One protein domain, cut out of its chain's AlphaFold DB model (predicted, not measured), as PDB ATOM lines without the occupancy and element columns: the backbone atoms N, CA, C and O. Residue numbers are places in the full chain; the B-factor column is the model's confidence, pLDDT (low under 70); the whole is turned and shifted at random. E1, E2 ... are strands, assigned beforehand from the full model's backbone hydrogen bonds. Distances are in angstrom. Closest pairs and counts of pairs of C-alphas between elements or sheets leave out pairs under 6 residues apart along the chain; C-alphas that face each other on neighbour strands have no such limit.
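This is residues 3 to 75 and 107 to 117 of the 126 residues of an uncharacterized protein of Enterocloster citroniae (UniProt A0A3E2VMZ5). Two sheets lie face to face as a sandwich, their strands running nearly in line: four strands, E1, E4, E7 and E3, make one layer, and E2, E6 and E5 make the smaller one. The chain passes from layer to layer at the links E1 to E2, E2 to E3 and E4 to E5, and the E5 and E6 hairpin lies within the smaller layer. The printed part has 84 residues with seven named strands, E1 to E7 along the chain, and no named helix; its class is all strand. Both sheets are mixed, ordered E1, E4, E7, E3 and E2, E6, E5. The whole is compact, with a radius of gyration of the C-alphas of 13.0 A, yet elongated, spanning 42 by 23 by 19 A.

In the larger sheet, edge strand E1, residues 3 to 9, is antiparallel to E4, residues 42 to 49, at 159 degrees, with N 6 and O 45 within hydrogen-bond range at 2.9 A. E4 is antiparallel to E7, residues 107 to 114, at 165 degrees, with N 46 and O 111 at 2.8 A. E7 is parallel to edge strand E3, residues 29 to 34, at 17 degrees, with N 33 and O 112 at 2.8 A. This sheet is twisted, its C-alphas up to 4.3 A off its best plane. In the other sheet, E5, residues 54 to 61, and E6, residues 65 to 72, form an antiparallel hairpin at 155 degrees, with N 57 and O 69 at 2.8 A. E6 is parallel to E2, residues 17 to 20, at 29 degrees, with N 20 and O 66 at 2.9 A. The sheets' best planes are 14 degrees apart, and the parts that face each other are 9.8 A centre to centre. Across the sandwich, the closest C-alphas of E1 and E5, those of Phe 6 and Leu 58, are 6.4 A apart. E6 and E7 are near each other, while E2 and E4, for instance, are apart.

E1 begins at C-alpha 3, (29.437, 55.672, 123.149), and is 20.3 A long. E2 measures 9.7 A, E3 15.6 A, E4 22.1 A, E5 21.7 A and E6 22.5 A. E7, 20.6 A long, ends at C-alpha 114, (32.347, 62.657, 139.152).

The two C-alphas farthest apart, those of Asp 75 and Ser 117, are 43.2 A apart. Residues 76 to 106 are not printed, and C-alphas 75 and 107 are 17.9 A apart across this cut. Of the links that are printed whole, none is long. The mean pLDDT of the printed part is 84.6; residues 22 to 30, of which 29 to 30 belong to E3, and residues 74 to 75 are under 70.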
ATOM      1  N   THR A   3      29.242  54.993 121.866       94.06
ATOM      2  CA  THR A   3      29.437  55.672 123.149       94.06
ATOM      3  C   THR A   3      29.710  57.147 122.896       94.06
ATOM      4  O   THR A   3      30.531  57.469 122.039       94.06
ATOM      5  N   GLU A   4      29.021  58.019 123.623       94.62
ATOM      6  CA  GLU A   4      29.212  59.472 123.591       94.62
ATOM      7  C   GLU A   4      29.340  60.004 125.021       94.62
ATOM      8  O   GLU A   4      28.796  59.415 125.961       94.62
ATOM      9  N   GLU A   5      30.102  61.083 125.178       94.94
ATOM     10  CA  GLU A   5      30.363  61.726 126.462       94.94
ATOM     11  C   GLU A   5      29.682  63.092 126.508       94.94
ATOM     12  O   GLU A   5      29.792  63.883 125.571       94.94
ATOM     13  N   PHE A   6      28.994  63.364 127.613       93.62
ATOM     14  CA  PHE A   6      28.341  64.638 127.884       93.62
ATOM     15  C   PHE A   6      28.881  65.199 129.189       93.62
ATOM     16  O   PHE A   6      28.987  64.470 130.172       93.62
ATOM     17  N   GLU A   7      29.195  66.489 129.216       94.56
ATOM     18  CA  GLU A   7      29.742  67.143 130.400       94.56
ATOM     19  C   GLU A   7      28.898  68.343 130.805       94.56
ATOM     20  O   GLU A   7      28.448  69.115 129.955       94.56
ATOM     21  N   CYS A   8      28.733  68.523 132.112       92.25
ATOM     22  CA  CYS A   8      28.242  69.769 132.679       92.25
ATOM     23  C   CYS A   8      29.097  70.199 133.866       92.25
ATOM     24  O   CYS A   8      29.452  69.391 134.724       92.25
ATOM     25  N   ALA A   9      29.406  71.491 133.903       93.31
ATOM     26  CA  ALA A   9      29.986  72.132 135.068       93.31
ATOM     27  C   ALA A   9      28.864  72.678 135.958       93.31
ATOM     28  O   ALA A   9      27.855  73.188 135.460       93.31
ATOM     29  N   PHE A  10      29.061  72.591 137.266       91.56
ATOM     30  CA  PHE A  10      28.153  73.120 138.273       91.56
ATOM     31  C   PHE A  10      28.926  73.903 139.331       91.56
ATOM     32  O   PHE A  10      30.144  73.804 139.447       91.56
ATOM     33  N   GLU A  11      28.218  74.702 140.111       90.06
ATOM     34  CA  GLU A  11      28.769  75.422 141.248       90.06
ATOM     35  C   GLU A  11      28.334  74.721 142.538       90.06
ATOM     36  O   GLU A  11      27.131  74.534 142.749       90.06
ATOM     37  N   PRO A  12      29.263  74.340 143.429       85.00
ATOM     38  CA  PRO A  12      28.905  73.823 144.742       85.00
ATOM     39  C   PRO A  12      28.091  74.856 145.527       85.00
ATOM     40  O   PRO A  12      28.541  75.980 145.756       85.00
ATOM     41  N   ARG A  13      26.890  74.467 145.953       86.38
ATOM     42  CA  ARG A  13      25.974  75.277 146.769       86.38
ATOM     43  C   ARG A  13      25.599  74.505 148.035       86.38
ATOM     44  O   ARG A  13      25.942  73.332 148.174       86.38
ATOM     45  N   GLU A  14      24.906  75.162 148.969       83.75
ATOM     46  CA  GLU A  14      24.313  74.457 150.121       83.75
ATOM     47  C   GLU A  14      23.338  73.366 149.656       83.75
ATOM     48  O   GLU A  14      23.304  72.268 150.214       83.75
ATOM     49  N   GLU A  15      22.578  73.650 148.598       87.94
ATOM     50  CA  GLU A  15      21.737  72.666 147.928       87.94
ATOM     51  C   GLU A  15      22.576  71.812 146.972       87.94
ATOM     52  O   GLU A  15      23.288  72.321 146.106       87.94
ATOM     53  N   LYS A  16      22.489  70.488 147.141       90.88
ATOM     54  CA  LYS A  16      23.198  69.523 146.297       90.88
ATOM     55  C   LYS A  16      22.552  69.425 144.919       90.88
ATOM     56  O   LYS A  16      21.332  69.268 144.828       90.88
ATOM     57  N   LEU A  17      23.376  69.367 143.877       90.19
ATOM     58  CA  LEU A  17      22.918  69.141 142.508       90.19
ATOM     59  C   LEU A  17      22.257  67.761 142.393       90.19
ATOM     60  O   LEU A  17      22.867  66.744 142.735       90.19
ATOM     61  N   ALA A  18      21.017  67.706 141.909       89.69
ATOM     62  CA  ALA A  18      20.320  66.442 141.701       89.69
ATOM     63  C   ALA A  18      20.780  65.781 140.394       89.69
ATOM     64  O   ALA A  18      20.560  66.315 139.309       89.69
ATOM     65  N   VAL A  19      21.401  64.609 140.484       88.50
ATOM     66  CA  VAL A  19      21.888  63.884 139.307       88.50
ATOM     67  C   VAL A  19      21.020  62.671 139.050       88.50
ATOM     68  O   VAL A  19      20.894  61.800 139.910       88.50
ATOM     69  N   TYR A  20      20.439  62.631 137.858       83.88
ATOM     70  CA  TYR A  20      19.518  61.597 137.418       83.88
ATOM     71  C   TYR A  20      20.201  60.706 136.393       83.88
ATOM     72  O   TYR A  20      20.877  61.179 135.478       83.88
ATOM     73  N   ASN A  21      19.975  59.403 136.522       70.00
ATOM     74  CA  ASN A  21      20.371  58.457 135.493       70.00
ATOM     75  C   ASN A  21      19.550  58.678 134.212       70.00
ATOM     76  O   ASN A  21      20.122  58.695 133.124       70.00
ATOM     77  N   HIS A  22      18.229  58.885 134.352       67.31
ATOM     78  CA  HIS A  22      17.289  58.935 133.231       67.31
ATOM     79  C   HIS A  22      15.832  59.233 133.671       67.31
ATOM     80  O   HIS A  22      15.421  58.842 134.762       67.31
ATOM     81  N   TYR A  23      15.010  59.830 132.791       51.34
ATOM     82  CA  TYR A  23      13.539  59.847 132.902       51.34
ATOM     83  C   TYR A  23      12.913  58.769 131.987       51.34
ATOM     84  O   TYR A  23      12.595  59.016 130.825       51.34
ATOM     85  N   GLY A  24      12.713  57.552 132.518       52.72
ATOM     86  CA  GLY A  24      12.006  56.450 131.837       52.72
ATOM     87  C   GLY A  24      12.546  55.031 132.118       52.72
ATOM     88  O   GLY A  24      13.520  54.815 132.829       52.72
ATOM     89  N   SER A  25      11.903  54.020 131.536       49.81
ATOM     90  CA  SER A  25      11.932  52.631 132.033       49.81
ATOM     91  C   SER A  25      13.071  51.718 131.531       49.81
ATOM     92  O   SER A  25      12.796  50.547 131.238       49.81
ATOM     93  N   HIS A  26      14.317  52.189 131.402       53.06
ATOM     94  CA  HIS A  26      15.447  51.337 130.982       53.06
ATOM     95  C   HIS A  26      16.404  51.012 132.134       53.06
ATOM     96  O   HIS A  26      17.054  51.883 132.689       53.06
ATOM     97  N   SER A  27      16.507  49.717 132.440       47.50
ATOM     98  CA  SER A  27      17.385  49.106 133.440       47.50
ATOM     99  C   SER A  27      18.818  48.941 132.909       47.50
ATOM    100  O   SER A  27      19.280  47.816 132.691       47.50
ATOM    101  N   GLY A  28      19.497  50.048 132.607       51.53
ATOM    102  CA  GLY A  28      20.948  50.022 132.401       51.53
ATOM    103  C   GLY A  28      21.663  49.708 133.718       51.53
ATOM    104  O   GLY A  28      21.110  49.943 134.788       51.53
ATOM    105  N   GLN A  29      22.876  49.155 133.666       52.22
ATOM    106  CA  GLN A  29      23.733  49.131 134.855       52.22
ATOM    107  C   GLN A  29      24.108  50.575 135.183       52.22
ATOM    108  O   GLN A  29      24.747  51.255 134.384       52.22
ATOM    109  N   GLU A  30      23.610  51.049 136.318       63.81
ATOM    110  CA  GLU A  30      23.780  52.418 136.781       63.81
ATOM    111  C   GLU A  30      24.967  52.460 137.733       63.81
ATOM    112  O   GLU A  30      24.922  51.860 138.810       63.81
ATOM    113  N   GLU A  31      26.027  53.163 137.351       74.50
ATOM    114  CA  GLU A  31      27.186  53.322 138.220       74.50
ATOM    115  C   GLU A  31      27.595  54.793 138.269       74.50
ATOM    116  O   GLU A  31      28.011  55.384 137.267       74.50
ATOM    117  N   LEU A  32      27.428  55.388 139.454       84.56
ATOM    118  CA  LEU A  32      28.151  56.594 139.827       84.56
ATOM    119  C   LEU A  32      29.574  56.149 140.168       84.56
ATOM    120  O   LEU A  32      29.775  55.413 141.133       84.56
ATOM    121  N   VAL A  33      30.532  56.571 139.356       90.12
ATOM    122  CA  VAL A  33      31.941  56.217 139.487       90.12
ATOM    123  C   VAL A  33      32.715  57.477 139.835       90.12
ATOM    124  O   VAL A  33      32.711  58.459 139.095       90.12
ATOM    125  N   GLU A  34      33.411  57.452 140.961       90.81
ATOM    126  CA  GLU A  34      34.364  58.504 141.282       90.81
ATOM    127  C   GLU A  34      35.589  58.373 140.370       90.81
ATOM    128  O   GLU A  34      36.214  57.314 140.293       90.81
ATOM    129  N   SER A  35      35.932  59.444 139.657       91.12
ATOM    130  CA  SER A  35      37.083  59.480 138.761       91.12
ATOM    131  C   SER A  35      37.842  60.799 138.909       91.12
ATOM    132  O   SER A  35      37.266  61.860 138.661       91.12
ATOM    133  N   PRO A  36      39.140  60.766 139.272       89.12
ATOM    134  CA  PRO A  36      39.963  61.971 139.372       89.12
ATOM    135  C   PRO A  36      40.257  62.611 138.004       89.12
ATOM    136  O   PRO A  36      40.735  63.740 137.959       89.12
ATOM    137  N   ASP A  37      39.964  61.914 136.899       90.88
ATOM    138  CA  ASP A  37      40.138  62.426 135.534       90.88
ATOM    139  C   ASP A  37      39.046  63.433 135.133       90.88
ATOM    140  O   ASP A  37      39.173  64.133 134.124       90.88
ATOM    141  N   VAL A  38      37.949  63.496 135.897       91.94
ATOM    142  CA  VAL A  38      36.902  64.504 135.718       91.94
ATOM    143  C   VAL A  38      37.310  65.760 136.493       91.94
ATOM    144  O   VAL A  38      37.673  65.640 137.667       91.94
ATOM    145  N   PRO A  39      37.270  66.962 135.889       93.56
ATOM    146  CA  PRO A  39      37.562  68.197 136.607       93.56
ATOM    147  C   PRO A  39      36.666  68.377 137.837       93.56
ATOM    148  O   PRO A  39      35.531  67.895 137.874       93.56
ATOM    149  N   GLU A  40      37.161  69.095 138.845       93.44
ATOM    150  CA  GLU A  40      36.324  69.473 139.985       93.44
ATOM    151  C   GLU A  40      35.074  70.227 139.510       93.44
ATOM    152  O   GLU A  40      35.098  70.996 138.547       93.44
ATOM    153  N   ASN A  41      33.966  69.968 140.199       92.88
ATOM    154  CA  ASN A  41      32.647  70.542 139.947       92.88
ATOM    155  C   ASN A  41      32.135  70.291 138.521       92.88
ATOM    156  O   ASN A  41      31.406  71.097 137.948       92.88
ATOM    157  N   THR A  42      32.529  69.158 137.941       93.75
ATOM    158  CA  THR A  42      32.063  68.684 136.638       93.75
ATOM    159  C   THR A  42      31.482  67.283 136.785       93.75
ATOM    160  O   THR A  42      32.001  66.455 137.535       93.75
ATOM    161  N   ILE A  43      30.397  67.011 136.065       92.19
ATOM    162  CA  ILE A  43      29.847  65.667 135.895       92.19
ATOM    163  C   ILE A  43      30.046  65.262 134.444       92.19
ATOM    164  O   ILE A  43      29.704  66.025 133.539       92.19
ATOM    165  N   ARG A  44      30.561  64.051 134.226       94.69
ATOM    166  CA  ARG A  44      30.662  63.438 132.901       94.69
ATOM    167  C   ARG A  44      29.724  62.244 132.811       94.69
ATOM    168  O   ARG A  44      29.843  61.291 133.572       94.69
ATOM    169  N   PHE A  45      28.819  62.267 131.849       92.00
ATOM    170  CA  PHE A  45      27.956  61.146 131.509       92.00
ATOM    171  C   PHE A  45      28.544  60.418 130.308       92.00
ATOM    172  O   PHE A  45      28.672  60.999 129.232       92.00
ATOM    173  N   GLN A  46      28.871  59.142 130.468       92.31
ATOM    174  CA  GLN A  46      29.278  58.269 129.377       92.31
ATOM    175  C   GLN A  46      28.099  57.372 129.002       92.31
ATOM    176  O   GLN A  46      27.692  56.504 129.774       92.31
ATOM    177  N   VAL A  47      27.538  57.592 127.815       90.38
ATOM    178  CA  VAL A  47      26.288  56.958 127.379       90.38
ATOM    179  C   VAL A  47      26.575  56.016 126.225       90.38
ATOM    180  O   VAL A  47      27.012  56.457 125.164       90.38
ATOM    181  N   THR A  48      26.280  54.727 126.390       90.88
ATOM    182  CA  THR A  48      26.317  53.743 125.303       90.88
ATOM    183  C   THR A  48      24.906  53.459 124.799       90.88
ATOM    184  O   THR A  48      24.071  52.922 125.527       90.88
ATOM    185  N   TYR A  49      24.636  53.764 123.530       88.25
ATOM    186  CA  TYR A  49      23.294  53.712 122.944       88.25
ATOM    187  C   TYR A  49      23.290  53.227 121.486       88.25
ATOM    188  O   TYR A  49      24.325  53.087 120.819       88.25
ATOM    189  N   ASN A  50      22.097  52.930 120.974       86.94
ATOM    190  CA  ASN A  50      21.875  52.605 119.575       86.94
ATOM    191  C   ASN A  50      21.649  53.886 118.751       86.94
ATOM    192  O   ASN A  50      20.529  54.384 118.668       86.94
ATOM    193  N   ALA A  51      22.704  54.381 118.096       87.88
ATOM    194  CA  ALA A  51      22.670  55.594 117.270       87.88
ATOM    195  C   ALA A  51      21.770  55.514 116.021       87.88
ATOM    196  O   ALA A  51      21.525  56.532 115.383       87.88
ATOM    197  N   ALA A  52      21.261  54.331 115.663       82.62
ATOM    198  CA  ALA A  52      20.233  54.200 114.630       82.62
ATOM    199  C   ALA A  52      18.805  54.393 115.177       82.62
ATOM    200  O   ALA A  52      17.873  54.554 114.390       82.62
ATOM    201  N   ALA A  53      18.627  54.339 116.501       79.94
ATOM    202  CA  ALA A  53      17.325  54.348 117.163       79.94
ATOM    203  C   ALA A  53      17.079  55.615 117.986       79.94
ATOM    204  O   ALA A  53      15.960  56.118 117.984       79.94
ATOM    205  N   VAL A  54      18.093  56.129 118.688       85.06
ATOM    206  CA  VAL A  54      17.945  57.288 119.577       85.06
ATOM    207  C   VAL A  54      19.113  58.256 119.469       85.06
ATOM    208  O   VAL A  54      20.227  57.866 119.118       85.06
ATOM    209  N   LYS A  55      18.852  59.516 119.814       89.81
ATOM    210  CA  LYS A  55      19.855  60.555 120.021       89.81
ATOM    211  C   LYS A  55      19.776  61.047 121.472       89.81
ATOM    212  O   LYS A  55      18.792  61.708 121.817       89.81
ATOM    213  N   PRO A  56      20.760  60.717 122.326       90.50
ATOM    214  CA  PRO A  56      20.822  61.243 123.677       90.50
ATOM    215  C   PRO A  56      21.221  62.717 123.675       90.50
ATOM    216  O   PRO A  56      21.859  63.210 122.741       90.50
ATOM    217  N   PHE A  57      20.827  63.417 124.728       90.69
ATOM    218  CA  PHE A  57      21.244  64.777 125.007       90.69
ATOM    219  C   PHE A  57      21.242  65.024 126.516       90.69
ATOM    220  O   PHE A  57      20.499  64.391 127.270       90.69
ATOM    221  N   LEU A  58      22.097  65.949 126.937       91.50
ATOM    222  CA  LEU A  58      22.160  66.411 128.313       91.50
ATOM    223  C   LEU A  58      20.948  67.298 128.614       91.50
ATOM    224  O   LEU A  58      20.734  68.307 127.939       91.50
ATOM    225  N   ASP A  59      20.193  66.926 129.641       90.69
ATOM    226  CA  ASP A  59      19.181  67.765 130.268       90.69
ATOM    227  C   ASP A  59      19.780  68.350 131.549       90.69
ATOM    228  O   ASP A  59      20.011  67.642 132.534       90.69
ATOM    229  N   TYR A  60      20.130  69.634 131.493       91.38
ATOM    230  CA  TYR A  60      20.776  70.344 132.589       91.38
ATOM    231  C   TYR A  60      19.961  71.578 132.959       91.38
ATOM    232  O   TYR A  60      19.906  72.552 132.206       91.38
ATOM    233  N   ALA A  61      19.354  71.527 134.142       87.75
ATOM    234  CA  ALA A  61      18.808  72.686 134.824       87.75
ATOM    235  C   ALA A  61      19.912  73.251 135.717       87.75
ATOM    236  O   ALA A  61      20.377  72.592 136.650       87.75
ATOM    237  N   GLU A  62      20.362  74.454 135.379       86.50
ATOM    238  CA  GLU A  62      21.542  75.103 135.940       86.50
ATOM    239  C   GLU A  62      21.592  75.028 137.475       86.50
ATOM    240  O   GLU A  62      20.777  75.634 138.165       86.50
ATOM    241  N   ASN A  63      22.575  74.293 138.008       82.94
ATOM    242  CA  ASN A  63      22.792  74.057 139.442       82.94
ATOM    243  C   ASN A  63      21.625  73.397 140.210       82.94
ATOM    244  O   ASN A  63      21.718  73.240 141.425       82.94
ATOM    245  N   GLU A  64      20.563  72.968 139.527       88.19
ATOM    246  CA  GLU A  64      19.404  72.295 140.121       88.19
ATOM    247  C   GLU A  64      19.414  70.796 139.810       88.19
ATOM    248  O   GLU A  64      19.334  69.958 140.717       88.19
ATOM    249  N   SER A  65      19.569  70.438 138.530       90.44
ATOM    250  CA  SER A  65      19.594  69.041 138.104       90.44
ATOM    251  C   SER A  65      20.382  68.770 136.831       90.44
ATOM    252  O   SER A  65      20.350  69.567 135.902       90.44
ATOM    253  N   ALA A  66      21.000  67.592 136.745       91.38
ATOM    254  CA  ALA A  66      21.636  67.086 135.531       91.38
ATOM    255  C   ALA A  66      21.217  65.637 135.253       91.38
ATOM    256  O   ALA A  66      21.200  64.807 136.163       91.38
ATOM    257  N   GLY A  67      20.930  65.310 133.999       89.88
ATOM    258  CA  GLY A  67      20.652  63.942 133.579       89.88
ATOM    259  C   GLY A  67      20.722  63.763 132.069       89.88
ATOM    260  O   GLY A  67      20.887  64.720 131.313       89.88
ATOM    261  N   ILE A  68      20.594  62.516 131.623       88.81
ATOM    262  CA  ILE A  68      20.531  62.188 130.199       88.81
ATOM    263  C   ILE A  68      19.088  61.923 129.799       88.81
ATOM    264  O   ILE A  68      18.406  61.061 130.360       88.81
ATOM    265  N   TYR A  69      18.653  62.639 128.769       86.69
ATOM    266  CA  TYR A  69      17.418  62.364 128.053       86.69
ATOM    267  C   TYR A  69      17.741  61.871 126.643       86.69
ATOM    268  O   TYR A  69      18.880  61.946 126.182       86.69
ATOM    269  N   TYR A  70      16.749  61.339 125.935       84.94
ATOM    270  CA  TYR A  70      16.927  60.958 124.538       84.94
ATOM    271  C   TYR A  70      15.669  61.186 123.711       84.94
ATOM    272  O   TYR A  70      14.544  61.107 124.201       84.94
ATOM    273  N   SER A  71      15.871  61.434 122.422       84.50
ATOM    274  CA  SER A  71      14.813  61.416 121.415       84.50
ATOM    275  C   SER A  71      14.978  60.207 120.502       84.50
ATOM    276  O   SER A  71      16.092  59.739 120.270       84.50
ATOM    277  N   TYR A  72      13.874  59.678 119.980       81.38
ATOM    278  CA  TYR A  72      13.930  58.650 118.942       81.38
ATOM    279  C   TYR A  72      14.318  59.273 117.598       81.38
ATOM    280  O   TYR A  72      13.884  60.374 117.255       81.38
ATOM    281  N   ILE A  73      15.149  58.567 116.835       75.56
ATOM    282  CA  ILE A  73      15.544  58.956 115.482       75.56
ATOM    283  C   ILE A  73      14.520  58.384 114.496       75.56
ATOM    284  O   ILE A  73      14.363  57.168 114.387       75.56
ATOM    285  N   GLY A  74      13.871  59.269 113.738       68.75
ATOM    286  CA  GLY A  74      12.829  58.916 112.770       68.75
ATOM    287  C   GLY A  74      11.419  59.065 113.337       68.75
ATOM    288  O   GLY A  74      11.233  59.604 114.426       68.75
ATOM    289  N   ASP A  75      10.420  58.615 112.577       63.41
ATOM    290  CA  ASP A  75       9.043  58.590 113.060       63.41
ATOM    291  C   ASP A  75       8.915  57.496 114.127       63.41
ATOM    292  O   ASP A  75       8.836  56.304 113.826       63.41
ATOM    293  N   ILE A 107      19.067  52.471 124.941       83.75
ATOM    294  CA  ILE A 107      20.230  52.727 125.789       83.75
ATOM    295  C   ILE A 107      20.701  51.403 126.383       83.75
ATOM    296  O   ILE A 107      19.912  50.608 126.892       83.75
ATOM    297  N   LYS A 108      22.008  51.160 126.290       83.44
ATOM    298  CA  LYS A 108      22.665  49.989 126.867       83.44
ATOM    299  C   LYS A 108      23.225  50.292 128.255       83.44
ATOM    300  O   LYS A 108      23.092  49.456 129.141       83.44
ATOM    301  N   GLU A 109      23.865  51.447 128.422       85.62
ATOM    302  CA  GLU A 109      24.589  51.805 129.645       85.62
ATOM    303  C   GLU A 109      24.707  53.328 129.780       85.62
ATOM    304  O   GLU A 109      24.881  54.024 128.775       85.62
ATOM    305  N   ILE A 110      24.629  53.824 131.017       86.69
ATOM    306  CA  ILE A 110      24.959  55.203 131.388       86.69
ATOM    307  C   ILE A 110      25.882  55.126 132.603       86.69
ATOM    308  O   ILE A 110      25.467  54.662 133.666       86.69
ATOM    309  N   LYS A 111      27.122  55.594 132.449       89.62
ATOM    310  CA  LYS A 111      28.062  55.779 133.560       89.62
ATOM    311  C   LYS A 111      28.155  57.248 133.900       89.62
ATOM    312  O   LYS A 111      28.290  58.079 133.003       89.62
ATOM    313  N   ILE A 112      28.104  57.558 135.185       90.50
ATOM    314  CA  ILE A 112      28.177  58.929 135.675       90.50
ATOM    315  C   ILE A 112      29.495  59.055 136.410       90.50
ATOM    316  O   ILE A 112      29.682  58.444 137.457       90.50
ATOM    317  N   LEU A 113      30.416  59.817 135.840       92.81
ATOM    318  CA  LEU A 113      31.726  60.053 136.409       92.81
ATOM    319  C   LEU A 113      31.741  61.415 137.102       92.81
ATOM    320  O   LEU A 113      31.358  62.426 136.508       92.81
ATOM    321  N   VAL A 114      32.200  61.437 138.349       93.00
ATOM    322  CA  VAL A 114      32.347  62.657 139.152       93.00
ATOM    323  C   VAL A 114      33.716  62.681 139.816       93.00
ATOM    324  O   VAL A 114      34.239  61.642 140.214       93.00
ATOM    325  N   ASN A 115      34.295  63.870 139.960       94.06
ATOM    326  CA  ASN A 115      35.494  64.036 140.766       94.06
ATOM    327  C   ASN A 115      35.227  63.668 142.249       94.06
ATOM    328  O   ASN A 115      34.239  64.152 142.811       94.06
ATOM    329  N   PRO A 116      36.105  62.892 142.915       92.12
ATOM    330  CA  PRO A 116      35.981  62.584 144.344       92.12
ATOM    331  C   PRO A 116      35.812  63.824 145.241       92.12
ATOM    332  O   PRO A 116      35.048  63.789 146.198       92.12
ATOM    333  N   SER A 117      36.461  64.950 144.917       93.00
ATOM    334  CA  SER A 117      36.338  66.215 145.660       93.00
ATOM    335  C   SER A 117      34.945  66.848 145.564       93.00
ATOM    336  O   SER A 117      34.596  67.696 146.381       93.00
TER     337      SER A 117